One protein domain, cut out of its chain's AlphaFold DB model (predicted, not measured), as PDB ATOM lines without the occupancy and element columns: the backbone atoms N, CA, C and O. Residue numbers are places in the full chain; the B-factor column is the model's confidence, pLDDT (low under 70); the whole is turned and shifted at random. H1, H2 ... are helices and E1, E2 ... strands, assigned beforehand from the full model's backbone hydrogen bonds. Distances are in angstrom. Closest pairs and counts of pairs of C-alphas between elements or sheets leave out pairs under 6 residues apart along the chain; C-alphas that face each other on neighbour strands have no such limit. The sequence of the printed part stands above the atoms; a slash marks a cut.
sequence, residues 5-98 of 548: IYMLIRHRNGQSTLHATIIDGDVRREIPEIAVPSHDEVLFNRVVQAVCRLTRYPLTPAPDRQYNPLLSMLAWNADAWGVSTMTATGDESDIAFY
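This is residues 5 to 98 of the 548 residues of an uncharacterized protein of Anabarilius grahami (UniProt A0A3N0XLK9). A four-strand sheet, E1 to E4, has the long helix H1 along one face, and a small hairpin, E5 and E6, packs on another side of H1. Short H2 lies near one end of H1, after a loop, residues 55 to 68. The printed part has 94 residues with six named strands and two named helices, in the order E1 E2 E3 E4 H1 H2 E5 E6, of mixed class; both sheets are antiparallel. It is compact, with a radius of gyration of the C-alphas of 14.0 A, and spans 42 by 31 by 24 A.

E1, residues 5 to 12, E2, residues 15 to 24, and E3, residues 27 to 30, form a meander, each strand the antiparallel neighbour of the one before; within hydrogen-bond range are N 8 and O 19, 2.8 A, and N 22 and O 29, 2.9 A. E4, residues 34 to 37, is antiparallel to E2, with N 16 and O 36 2.8 A apart. E1 lies on one side of E2, E3 and E4 on the other side. H1, residues 41 to 54, is on this sheet over E2, at a height of 9.3 A, and runs along the strands, at 16 degrees to E2 on the local plane; the closest C-alphas of E2 and H1 are those of Ala 20 and Val 51, 7.8 A. H2, residues 69 to 76, is close to H1 but not clearly touching, closest C-alphas Leu 54 and Leu 70, 6.3 A, about perpendicular at 85 degrees. Every O i to N i+4 pair is within hydrogen-bond range in both helices. E5, residues 81 to 84, and E6, residues 94 to 97, form an antiparallel hairpin, N 83 and O 95 2.9 A apart; the closest C-alphas of H1 and E5 are Ala 50 and Val 83, 6.4 A.

E1 begins at C-alpha 5, (-2.072, 30.215, 61.034), and is 22.5 A long; E2 is 29.5 A and H1 20.0 A. E6 ends at C-alpha 97, (0.224, 28.116, 41.654).

The C-alphas farthest apart, Asn 13 and Asp 64, are 45.4 A apart. The printed part has no cut; the link H1 to H2 is long. Residues 61 to 67 and 69 to 98 have pLDDT under 70.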
ATOM      1  N   ILE A   5      -2.839  30.463  62.257       86.44
ATOM      2  CA  ILE A   5      -2.072  30.215  61.034       86.44
ATOM      3  C   ILE A   5      -0.594  30.250  61.386       86.44
ATOM      4  O   ILE A   5      -0.090  31.237  61.920       86.44
ATOM      5  N   TYR A   6       0.109  29.176  61.050       89.56
ATOM      6  CA  TYR A   6       1.554  29.098  61.182       89.56
ATOM      7  C   TYR A   6       2.169  29.120  59.790       89.56
ATOM      8  O   TYR A   6       2.021  28.163  59.034       89.56
ATOM      9  N   MET A   7       2.856  30.212  59.458       91.00
ATOM     10  CA  MET A   7       3.604  30.346  58.209       91.00
ATOM     11  C   MET A   7       5.101  30.211  58.481       91.00
ATOM     12  O   MET A   7       5.658  30.898  59.338       91.00
ATOM     13  N   LEU A   8       5.755  29.322  57.740       91.25
ATOM     14  CA  LEU A   8       7.200  29.168  57.716       91.25
ATOM     15  C   LEU A   8       7.711  29.549  56.330       91.25
ATOM     16  O   LEU A   8       7.388  28.893  55.343       91.25
ATOM     17  N   ILE A   9       8.550  30.579  56.281       89.69
ATOM     18  CA  ILE A   9       9.182  31.056  55.052       89.69
ATOM     19  C   ILE A   9      10.640  30.596  55.055       89.69
ATOM     20  O   ILE A   9      11.363  30.789  56.038       89.69
ATOM     21  N   ARG A  10      11.085  29.966  53.967       89.12
ATOM     22  CA  ARG A  10      12.470  29.522  53.783       89.12
ATOM     23  C   ARG A  10      13.035  30.114  52.504       89.12
ATOM     24  O   ARG A  10      12.497  29.898  51.432       89.12
ATOM     25  N   HIS A  11      14.177  30.783  52.596       88.25
ATOM     26  CA  HIS A  11      14.884  31.282  51.416       88.25
ATOM     27  C   HIS A  11      16.021  30.320  51.045       88.25
ATOM     28  O   HIS A  11      16.904  30.055  51.868       88.25
ATOM     29  N   ARG A  12      16.015  29.780  49.820       87.44
ATOM     30  CA  ARG A  12      17.088  28.935  49.266       87.44
ATOM     31  C   ARG A  12      17.293  29.225  47.780       87.44
ATOM     32  O   ARG A  12      16.346  29.219  47.014       87.44
ATOM     33  N   ASN A  13      18.549  29.416  47.368       84.62
ATOM     34  CA  ASN A  13      18.970  29.486  45.958       84.62
ATOM     35  C   ASN A  13      18.168  30.458  45.065       84.62
ATOM     36  O   ASN A  13      17.905  30.147  43.910       84.62
ATOM     37  N   GLY A  14      17.786  31.633  45.575       84.31
ATOM     38  CA  GLY A  14      17.016  32.595  44.778       84.31
ATOM     39  C   GLY A  14      15.512  32.287  44.693       84.31
ATOM     40  O   GLY A  14      14.808  32.872  43.873       84.31
ATOM     41  N   GLN A  15      15.017  31.375  45.531       84.38
ATOM     42  CA  GLN A  15      13.600  31.078  45.714       84.38
ATOM     43  C   GLN A  15      13.231  31.174  47.200       84.38
ATOM     44  O   GLN A  15      14.001  30.799  48.090       84.38
ATOM     45  N   SER A  16      12.046  31.706  47.465       88.94
ATOM     46  CA  SER A  16      11.388  31.747  48.763       88.94
ATOM     47  C   SER A  16      10.313  30.669  48.761       88.94
ATOM     48  O   SER A  16       9.380  30.753  47.972       88.94
ATOM     49  N   THR A  17      10.425  29.657  49.614       87.19
ATOM     50  CA  THR A  17       9.360  28.673  49.790       87.19
ATOM     51  C   THR A  17       8.516  29.010  51.009       87.19
ATOM     52  O   THR A  17       9.039  29.340  52.080       87.19
ATOM     53  N   LEU A  18       7.199  28.979  50.829       89.06
ATOM     54  CA  LEU A  18       6.204  29.258  51.850       89.06
ATOM     55  C   LEU A  18       5.490  27.957  52.208       89.06
ATOM     56  O   LEU A  18       4.921  27.281  51.356       89.06
ATOM     57  N   HIS A  19       5.531  27.619  53.493       87.75
ATOM     58  CA  HIS A  19       4.820  26.483  54.059       87.75
ATOM     59  C   HIS A  19       3.838  26.993  55.109       87.75
ATOM     60  O   HIS A  19       4.253  27.587  56.109       87.75
ATOM     61  N   ALA A  20       2.545  26.752  54.903       89.19
ATOM     62  CA  ALA A  20       1.492  27.237  55.786       89.19
ATOM     63  C   ALA A  20       0.712  26.079  56.417       89.19
ATOM     64  O   ALA A  20       0.394  25.076  55.781       89.19
ATOM     65  N   THR A  21       0.405  26.210  57.703       87.75
ATOM     66  CA  THR A  21      -0.454  25.282  58.442       87.75
ATOM     67  C   THR A  21      -1.598  26.064  59.066       87.75
ATOM     68  O   THR A  21      -1.359  26.980  59.856       87.75
ATOM     69  N   ILE A  22      -2.830  25.684  58.730       87.12
ATOM     70  CA  ILE A  22      -4.053  26.276  59.273       87.12
ATOM     71  C   ILE A  22      -4.619  25.329  60.333       87.12
ATOM     72  O   ILE A  22      -4.742  24.123  60.099       87.12
ATOM     73  N   ILE A  23      -4.956  25.876  61.500       85.31
ATOM     74  CA  ILE A  23      -5.577  25.142  62.606       85.31
ATOM     75  C   ILE A  23      -6.872  25.852  63.008       85.31
ATOM     76  O   ILE A  23      -6.839  27.034  63.362       85.31
ATOM     77  N   ASP A  24      -7.989  25.125  62.973       85.81
ATOM     78  CA  ASP A  24      -9.298  25.567  63.463       85.81
ATOM     79  C   ASP A  24      -9.907  24.479  64.362       85.81
ATOM     80  O   ASP A  24     -10.253  23.387  63.903       85.81
ATOM     81  N   GLY A  25      -9.960  24.745  65.670       87.62
ATOM     82  CA  GLY A  25     -10.330  23.742  66.673       87.62
ATOM     83  C   GLY A  25      -9.431  22.499  66.612       87.62
ATOM     84  O   GLY A  25      -8.209  22.603  66.725       87.62
ATOM     85  N   ASP A  26     -10.045  21.329  66.421       85.44
ATOM     86  CA  ASP A  26      -9.357  20.036  66.293       85.44
ATOM     87  C   ASP A  26      -8.925  19.716  64.846       85.44
ATOM     88  O   ASP A  26      -8.291  18.687  64.590       85.44
ATOM     89  N   VAL A  27      -9.252  20.581  63.879       80.06
ATOM     90  CA  VAL A  27      -8.938  20.374  62.462       80.06
ATOM     91  C   VAL A  27      -7.635  21.088  62.111       80.06
ATOM     92  O   VAL A  27      -7.522  22.310  62.196       80.06
ATOM     93  N   ARG A  28      -6.638  20.312  61.672       86.69
ATOM     94  CA  ARG A  28      -5.350  20.807  61.167       86.69
ATOM     95  C   ARG A  28      -5.216  20.485  59.684       86.69
ATOM     96  O   ARG A  28      -5.356  19.328  59.295       86.69
ATOM     97  N   ARG A  29      -4.884  21.490  58.872       81.50
ATOM     98  CA  ARG A  29      -4.584  21.332  57.443       81.50
ATOM     99  C   ARG A  29      -3.232  21.952  57.106       81.50
ATOM    100  O   ARG A  29      -2.896  23.035  57.587       81.50
ATOM    101  N   GLU A  30      -2.455  21.247  56.295       83.69
ATOM    102  CA  GLU A  30      -1.185  21.725  55.749       83.69
ATOM    103  C   GLU A  30      -1.418  22.119  54.289       83.69
ATOM    104  O   GLU A  30      -2.007  21.349  53.534       83.69
ATOM    105  N   ILE A  31      -1.017  23.338  53.926       84.12
ATOM    106  CA  ILE A  31      -1.062  23.817  52.542       84.12
ATOM    107  C   ILE A  31       0.193  23.294  51.827       84.12
ATOM    108  O   ILE A  31       1.266  23.308  52.447       84.12
ATOM    109  N   PRO A  32       0.094  22.852  50.558       79.50
ATOM    110  CA  PRO A  32       1.257  22.498  49.747       79.50
ATOM    111  C   PRO A  32       2.346  23.580  49.763       79.50
ATOM    112  O   PRO A  32       2.062  24.769  49.906       79.50
ATOM    113  N   GLU A  33       3.611  23.171  49.639       82.94
ATOM    114  CA  GLU A  33       4.740  24.106  49.608       82.94
ATOM    115  C   GLU A  33       4.666  24.984  48.352       82.94
ATOM    116  O   GLU A  33       4.678  24.478  47.232       82.94
ATOM    117  N   ILE A  34       4.631  26.304  48.548       83.69
ATOM    118  CA  ILE A  34       4.572  27.279  47.458       83.69
ATOM    119  C   ILE A  34       5.969  27.852  47.240       83.69
ATOM    120  O   ILE A  34       6.526  28.484  48.140       83.69
ATOM    121  N   ALA A  35       6.544  27.653  46.055       84.56
ATOM    122  CA  ALA A  35       7.831  28.231  45.681       84.56
ATOM    123  C   ALA A  35       7.630  29.547  44.918       84.56
ATOM    124  O   ALA A  35       7.062  29.559  43.833       84.56
ATOM    125  N   VAL A  36       8.139  30.648  45.468       86.06
ATOM    126  CA  VAL A  36       8.085  31.985  44.863       86.06
ATOM    127  C   VAL A  36       9.504  32.430  44.493       86.06
ATOM    128  O   VAL A  36      10.415  32.294  45.316       86.06
ATOM    129  N   PRO A  37       9.756  32.967  43.288       83.06
ATOM    130  CA  PRO A  37      11.051  33.553  42.950       83.06
ATOM    131  C   PRO A  37      11.431  34.663  43.942       83.06
ATOM    132  O   PRO A  37      10.667  35.589  44.182       83.06
ATOM    133  N   SER A  38      12.623  34.603  44.544       78.75
ATOM    134  CA  SER A  38      12.971  35.493  45.666       78.75
ATOM    135  C   SER A  38      13.290  36.936  45.264       78.75
ATOM    136  O   SER A  38      13.671  37.724  46.124       78.75
ATOM    137  N   HIS A  39      13.249  37.255  43.970       81.50
ATOM    138  CA  HIS A  39      13.505  38.596  43.445       81.50
ATOM    139  C   HIS A  39      12.219  39.396  43.214       81.50
ATOM    140  O   HIS A  39      12.311  40.583  42.922       81.50
ATOM    141  N   ASP A  40      11.051  38.767  43.375       81.81
ATOM    142  CA  ASP A  40       9.754  39.408  43.199       81.81
ATOM    143  C   ASP A  40       9.031  39.535  44.549       81.81
ATOM    144  O   ASP A  40       8.319  38.641  45.016       81.81
ATOM    145  N   GLU A  41       9.288  40.658  45.225       84.12
ATOM    146  CA  GLU A  41       8.683  40.983  46.519       84.12
ATOM    147  C   GLU A  41       7.175  41.263  46.394       84.12
ATOM    148  O   GLU A  41       6.419  40.990  47.327       84.12
ATOM    149  N   VAL A  42       6.723  41.749  45.232       82.56
ATOM    150  CA  VAL A  42       5.306  42.031  44.962       82.56
ATOM    151  C   VAL A  42       4.537  40.721  44.870       82.56
ATOM    152  O   VAL A  42       3.564  40.532  45.604       82.56
ATOM    153  N   LEU A  43       5.024  39.784  44.055       80.19
ATOM    154  CA  LEU A  43       4.438  38.455  43.940       80.19
ATOM    155  C   LEU A  43       4.436  37.748  45.296       80.19
ATOM    156  O   LEU A  43       3.399  37.253  45.725       80.19
ATOM    157  N   PHE A  44       5.553  37.770  46.029       84.44
ATOM    158  CA  PHE A  44       5.628  37.161  47.359       84.44
ATOM    159  C   PHE A  44       4.571  37.714  48.328       84.44
ATOM    160  O   PHE A  44       3.901  36.940  49.016       84.44
ATOM    161  N   ASN A  45       4.375  39.034  48.361       85.19
ATOM    162  CA  ASN A  45       3.354  39.654  49.203       85.19
ATOM    163  C   ASN A  45       1.934  39.258  48.782       85.19
ATOM    164  O   ASN A  45       1.106  38.980  49.652       85.19
ATOM    165  N   ARG A  46       1.656  39.163  47.476       83.00
ATOM    166  CA  ARG A  46       0.355  38.694  46.982       83.00
ATOM    167  C   ARG A  46       0.100  37.227  47.340       83.00
ATOM    168  O   ARG A  46      -0.985  36.906  47.814       83.00
ATOM    169  N   VAL A  47       1.111  36.356  47.255       82.31
ATOM    170  CA  VAL A  47       1.014  34.952  47.709       82.31
ATOM    171  C   VAL A  47       0.690  34.869  49.202       82.31
ATOM    172  O   VAL A  47      -0.184  34.105  49.613       82.31
ATOM    173  N   VAL A  48       1.350  35.678  50.036       85.19
ATOM    174  CA  VAL A  48       1.051  35.735  51.474       85.19
ATOM    175  C   VAL A  48      -0.381  36.222  51.717       85.19
ATOM    176  O   VAL A  48      -1.076  35.656  52.563       85.19
ATOM    177  N   GLN A  49      -0.858  37.223  50.969       86.00
ATOM    178  CA  GLN A  49      -2.235  37.716  51.071       86.00
ATOM    179  C   GLN A  49      -3.261  36.666  50.639       86.00
ATOM    180  O   GLN A  49      -4.237  36.459  51.359       86.00
ATOM    181  N   ALA A  50      -3.025  35.966  49.530       81.12
ATOM    182  CA  ALA A  50      -3.858  34.867  49.049       81.12
ATOM    183  C   ALA A  50      -3.980  33.754  50.103       81.12
ATOM    184  O   ALA A  50      -5.085  33.353  50.470       81.12
ATOM    185  N   VAL A  51      -2.857  33.337  50.698       83.31
ATOM    186  CA  VAL A  51      -2.848  32.352  51.794       83.31
ATOM    187  C   VAL A  51      -3.599  32.862  53.027       83.31
ATOM    188  O   VAL A  51      -4.312  32.094  53.674       83.31
ATOM    189  N   CYS A  52      -3.508  34.155  53.344       84.25
ATOM    190  CA  CYS A  52      -4.319  34.752  54.406       84.25
ATOM    191  C   CYS A  52      -5.819  34.744  54.057       84.25
ATOM    192  O   CYS A  52      -6.637  34.427  54.921       84.25
ATOM    193  N   ARG A  53      -6.205  35.041  52.809       80.69
ATOM    194  CA  ARG A  53      -7.611  35.016  52.362       80.69
ATOM    195  C   ARG A  53      -8.204  33.612  52.422       80.69
ATOM    196  O   ARG A  53      -9.320  33.462  52.912       80.69
ATOM    197  N   LEU A  54      -7.429  32.584  52.068       74.69
ATOM    198  CA  LEU A  54      -7.841  31.181  52.200       74.69
ATOM    199  C   LEU A  54      -8.272  30.813  53.625       74.69
ATOM    200  O   LEU A  54      -9.084  29.916  53.832       74.69
ATOM    201  N   THR A  55      -7.783  31.536  54.631       75.44
ATOM    202  CA  THR A  55      -8.159  31.292  56.027       75.44
ATOM    203  C   THR A  55      -9.514  31.873  56.420       75.44
ATOM    204  O   THR A  55      -9.901  31.786  57.582       75.44
ATOM    205  N   ARG A  56     -10.258  32.446  55.471       80.75
ATOM    206  CA  ARG A  56     -11.655  32.841  55.668       80.75
ATOM    207  C   ARG A  56     -12.625  31.697  55.374       80.75
ATOM    208  O   ARG A  56     -13.686  31.654  55.986       80.75
ATOM    209  N   TYR A  57     -12.241  30.721  54.549       79.12
ATOM    210  CA  TYR A  57     -13.099  29.580  54.213       79.12
ATOM    211  C   TYR A  57     -13.072  28.492  55.297       79.12
ATOM    212  O   TYR A  57     -12.004  28.239  55.873       79.12
ATOM    213  N   PRO A  58     -14.207  27.842  55.612       77.31
ATOM    214  CA  PRO A  58     -14.283  26.827  56.664       77.31
ATOM    215  C   PRO A  58     -13.366  25.621  56.379       77.31
ATOM    216  O   PRO A  58     -13.170  25.236  55.234       77.31
ATOM    217  N   LEU A  59     -12.782  24.994  57.411       73.75
ATOM    218  CA  LEU A  59     -11.963  23.772  57.239       73.75
ATOM    219  C   LEU A  59     -12.795  22.479  57.150       73.75
ATOM    220  O   LEU A  59     -12.239  21.393  56.946       73.75
ATOM    221  N   THR A  60     -14.108  22.590  57.335       74.31
ATOM    222  CA  THR A  60     -15.076  21.492  57.284       74.31
ATOM    223  C   THR A  60     -15.931  21.590  56.021       74.31
ATOM    224  O   THR A  60     -16.187  22.706  55.562       74.31
ATOM    225  N   PRO A  61     -16.368  20.451  55.447       65.19
ATOM    226  CA  PRO A  61     -17.312  20.454  54.332       65.19
ATOM    227  C   PRO A  61     -18.544  21.272  54.715       65.19
ATOM    228  O   PRO A  61     -19.029  21.132  55.842       65.19
ATOM    229  N   ALA A  62     -19.004  22.152  53.825       65.25
ATOM    230  CA  ALA A  62     -20.245  22.873  54.062       65.25
ATOM    231  C   ALA A  62     -21.399  21.852  54.121       65.25
ATOM    232  O   ALA A  62     -21.399  20.903  53.330       65.25
ATOM    233  N   PRO A  63     -22.347  21.992  55.062       52.78
ATOM    234  CA  PRO A  63     -23.454  21.048  55.199       52.78
ATOM    235  C   PRO A  63     -24.385  21.002  53.970       52.78
ATOM    236  O   PRO A  63     -25.041  19.983  53.768       52.78
ATOM    237  N   ASP A  64     -24.356  22.024  53.103       58.12
ATOM    238  CA  ASP A  64     -25.416  22.278  52.114       58.12
ATOM    239  C   ASP A  64     -24.912  22.280  50.655       58.12
ATOM    240  O   ASP A  64     -25.384  23.056  49.835       58.12
ATOM    241  N   ARG A  65     -23.907  21.460  50.310       55.09
ATOM    242  CA  ARG A  65     -23.254  21.433  48.972       55.09
ATOM    243  C   ARG A  65     -22.620  22.757  48.503       55.09
ATOM    244  O   ARG A  65     -22.036  22.775  47.427       55.09
ATOM    245  N   GLN A  66     -22.641  23.823  49.304       59.16
ATOM    246  CA  GLN A  66     -21.925  25.061  48.988       59.16
ATOM    247  C   GLN A  66     -20.424  24.794  48.804       59.16
ATOM    248  O   GLN A  66     -19.767  24.174  49.651       59.16
ATOM    249  N   TYR A  67     -19.896  25.267  47.676       67.25
ATOM    250  CA  TYR A  67     -18.498  25.140  47.291       67.25
ATOM    251  C   TYR A  67     -17.585  25.676  48.402       67.25
ATOM    252  O   TYR A  67     -17.741  26.797  48.886       67.25
ATOM    253  N   ASN A  68     -16.625  24.858  48.836       72.38
ATOM    254  CA  ASN A  68     -15.614  25.259  49.808       72.38
ATOM    255  C   ASN A  68     -14.255  25.309  49.097       72.38
ATOM    256  O   ASN A  68     -13.597  24.268  49.001       72.38
ATOM    257  N   PRO A  69     -13.804  26.494  48.647       65.62
ATOM    258  CA  PRO A  69     -12.602  26.641  47.826       65.62
ATOM    259  C   PRO A  69     -11.358  26.039  48.480       65.62
ATOM    260  O   PRO A  69     -10.510  25.451  47.815       65.62
ATOM    261  N   LEU A  70     -11.261  26.124  49.811       67.69
ATOM    262  CA  LEU A  70     -10.137  25.579  50.566       67.69
ATOM    263  C   LEU A  70     -10.146  24.048  50.596       67.69
ATOM    264  O   LEU A  70      -9.085  23.425  50.570       67.69
ATOM    265  N   LEU A  71     -11.325  23.429  50.665       68.06
ATOM    266  CA  LEU A  71     -11.439  21.976  50.575       68.06
ATOM    267  C   LEU A  71     -11.281  21.476  49.150       68.06
ATOM    268  O   LEU A  71     -10.654  20.437  48.993       68.06
ATOM    269  N   SER A  72     -11.752  22.210  48.145       64.56
ATOM    270  CA  SER A  72     -11.497  21.906  46.735       64.56
ATOM    271  C   SER A  72      -9.994  21.952  46.444       64.56
ATOM    272  O   SER A  72      -9.425  20.963  45.987       64.56
ATOM    273  N   MET A  73      -9.306  23.014  46.886       65.44
ATOM    274  CA  MET A  73      -7.848  23.154  46.790       65.44
ATOM    275  C   MET A  73      -7.091  21.998  47.473       65.44
ATOM    276  O   MET A  73      -6.107  21.490  46.940       65.44
ATOM    277  N   LEU A  74      -7.535  21.560  48.659       64.12
ATOM    278  CA  LEU A  74      -6.879  20.479  49.412       64.12
ATOM    279  C   LEU A  74      -7.251  19.069  48.933       64.12
ATOM    280  O   LEU A  74      -6.453  18.148  49.101       64.12
ATOM    281  N   ALA A  75      -8.464  18.870  48.418       61.28
ATOM    282  CA  ALA A  75      -8.954  17.570  47.968       61.28
ATOM    283  C   ALA A  75      -8.402  17.205  46.589       61.28
ATOM    284  O   ALA A  75      -8.214  16.022  46.316       61.28
ATOM    285  N   TRP A  76      -8.118  18.203  45.750       51.81
ATOM    286  CA  TRP A  76      -7.750  17.963  44.360       51.81
ATOM    287  C   TRP A  76      -6.255  17.757  44.132       51.81
ATOM    288  O   TRP A  76      -5.903  17.261  43.070       51.81
ATOM    289  N   ASN A  77      -5.361  18.088  45.083       51.91
ATOM    290  CA  ASN A  77      -3.910  18.143  44.800       51.91
ATOM    291  C   ASN A  77      -3.647  18.813  43.431       51.91
ATOM    292  O   ASN A  77      -2.842  18.320  42.646       51.91
ATOM    293  N   ALA A  78      -4.413  19.868  43.126       47.44
ATOM    294  CA  ALA A  78      -4.607  20.327  41.760       47.44
ATOM    295  C   ALA A  78      -3.270  20.725  41.124       47.44
ATOM    296  O   ALA A  78      -2.464  21.428  41.741       47.44
ATOM    297  N   ASP A  79      -3.059  20.272  39.888       44.84
ATOM    298  CA  ASP A  79      -1.866  20.561  39.091       44.84
ATOM    299  C   ASP A  79      -1.688  22.065  38.810       44.84
ATOM    300  O   ASP A  79      -0.592  22.496  38.456       44.84
ATOM    301  N   ALA A  80      -2.721  22.880  39.039       48.66
ATOM    302  CA  ALA A  80      -2.633  24.328  39.152       48.66
ATOM    303  C   ALA A  80      -3.805  24.881  39.987       48.66
ATOM    304  O   ALA A  80      -4.885  24.295  39.985       48.66
ATOM    305  N   TRP A  81      -3.633  26.014  40.673       54.69
ATOM    306  CA  TRP A  81      -4.763  26.808  41.188       54.69
ATOM    307  C   TRP A  81      -4.470  28.307  41.140       54.69
ATOM    308  O   TRP A  81      -3.367  28.726  41.476       54.69
ATOM    309  N   GLY A  82      -5.451  29.105  40.718       49.62
ATOM    310  CA  GLY A  82      -5.381  30.566  40.657       49.62
ATOM    311  C   GLY A  82      -5.919  31.228  41.924       49.62
ATOM    312  O   GLY A  82      -6.869  30.735  42.528       49.62
ATOM    313  N   VAL A  83      -5.333  32.352  42.335       50.59
ATOM    314  CA  VAL A  83      -6.023  33.328  43.192       50.59
ATOM    315  C   VAL A  83      -5.985  34.676  42.517       50.59
ATOM    316  O   VAL A  83      -4.907  35.258  42.368       50.59
ATOM    317  N   SER A  84      -7.168  35.174  42.200       48.00
ATOM    318  CA  SER A  84      -7.384  36.528  41.728       48.00
ATOM    319  C   SER A  84      -7.199  37.487  42.901       48.00
ATOM    320  O   SER A  84      -7.814  37.383  43.974       48.00
ATOM    321  N   THR A  85      -6.205  38.360  42.767       46.53
ATOM    322  CA  THR A  85      -5.875  39.369  43.768       46.53
ATOM    323  C   THR A  85      -6.084  40.752  43.178       46.53
ATOM    324  O   THR A  85      -5.250  41.229  42.422       46.53
ATOM    325  N   MET A  86      -7.168  41.410  43.585       42.22
ATOM    326  CA  MET A  86      -7.378  42.836  43.336       42.22
ATOM    327  C   MET A  86      -6.337  43.672  44.090       42.22
ATOM    328  O   MET A  86      -6.145  43.509  45.307       42.22
ATOM    329  N   THR A  87      -5.645  44.553  43.375       50.50
ATOM    330  CA  THR A  87      -4.787  45.578  43.969       50.50
ATOM    331  C   THR A  87      -5.633  46.694  44.589       50.50
ATOM    332  O   THR A  87      -6.832  46.807  44.364       50.50
ATOM    333  N   ALA A  88      -5.003  47.565  45.382       39.16
ATOM    334  CA  ALA A  88      -5.669  48.775  45.875       39.16
ATOM    335  C   ALA A  88      -5.958  49.806  44.761       39.16
ATOM    336  O   ALA A  88      -6.562  50.834  45.051       39.16
ATOM    337  N   THR A  89      -5.485  49.559  43.535       49.22
ATOM    338  CA  THR A  89      -5.722  50.377  42.339       49.22
ATOM    339  C   THR A  89      -6.823  49.808  41.445       49.22
ATOM    340  O   THR A  89      -7.067  50.383  40.400       49.22
ATOM    341  N   GLY A  90      -7.487  48.718  41.848       49.28
ATOM    342  CA  GLY A  90      -8.545  48.076  41.059       49.28
ATOM    343  C   GLY A  90      -8.037  46.999  40.101       49.28
ATOM    344  O   GLY A  90      -8.803  46.119  39.744       49.28
ATOM    345  N   ASP A  91      -6.739  46.981  39.781       48.72
ATOM    346  CA  ASP A  91      -6.169  45.978  38.875       48.72
ATOM    347  C   ASP A  91      -6.320  44.562  39.444       48.72
ATOM    348  O   ASP A  91      -5.747  44.215  40.492       48.72
ATOM    349  N   GLU A  92      -7.045  43.717  38.722       44.88
ATOM    350  CA  GLU A  92      -7.097  42.296  39.004       44.88
ATOM    351  C   GLU A  92      -5.799  41.615  38.550       44.88
ATOM    352  O   GLU A  92      -5.082  42.037  37.639       44.88
ATOM    353  N   SER A  93      -5.376  40.600  39.290       50.31
ATOM    354  CA  SER A  93      -4.167  39.858  38.968       50.31
ATOM    355  C   SER A  93      -4.301  38.428  39.435       50.31
ATOM    356  O   SER A  93      -4.278  38.164  40.646       50.31
ATOM    357  N   ASP A  94      -4.347  37.523  38.469       52.41
ATOM    358  CA  ASP A  94      -4.414  36.091  38.703       52.41
ATOM    359  C   ASP A  94      -3.040  35.512  39.002       52.41
ATOM    360  O   ASP A  94      -2.091  35.593  38.215       52.41
ATOM    361  N   ILE A  95      -2.917  34.900  40.177       55.84
ATOM    362  CA  ILE A  95      -1.714  34.168  40.561       55.84
ATOM    363  C   ILE A  95      -2.012  32.683  40.497       55.84
ATOM    364  O   ILE A  95      -2.625  32.138  41.412       55.84
ATOM    365  N   ALA A  96      -1.527  32.031  39.443       50.50
ATOM    366  CA  ALA A  96      -1.563  30.582  39.308       50.50
ATOM    367  C   ALA A  96      -0.390  29.914  40.051       50.50
ATOM    368  O   ALA A  96       0.783  30.249  39.862       50.50
ATOM    369  N   PHE A  97      -0.706  28.932  40.888       55.44
ATOM    370  CA  PHE A  97       0.224  28.116  41.654       55.44
ATOM    371  C   PHE A  97       0.276  26.706  41.085       55.44
ATOM    372  O   PHE A  97      -0.738  26.022  41.068       55.44
ATOM    373  N   TYR A  98       1.469  26.243  40.718       53.94
ATOM    374  CA  TYR A  98       1.698  24.883  40.230       53.94
ATOM    375  C   TYR A  98       2.472  24.071  41.285       53.94
ATOM    376  O   TYR A  98       3.471  24.573  41.823       53.94
TER     377      TYR A  98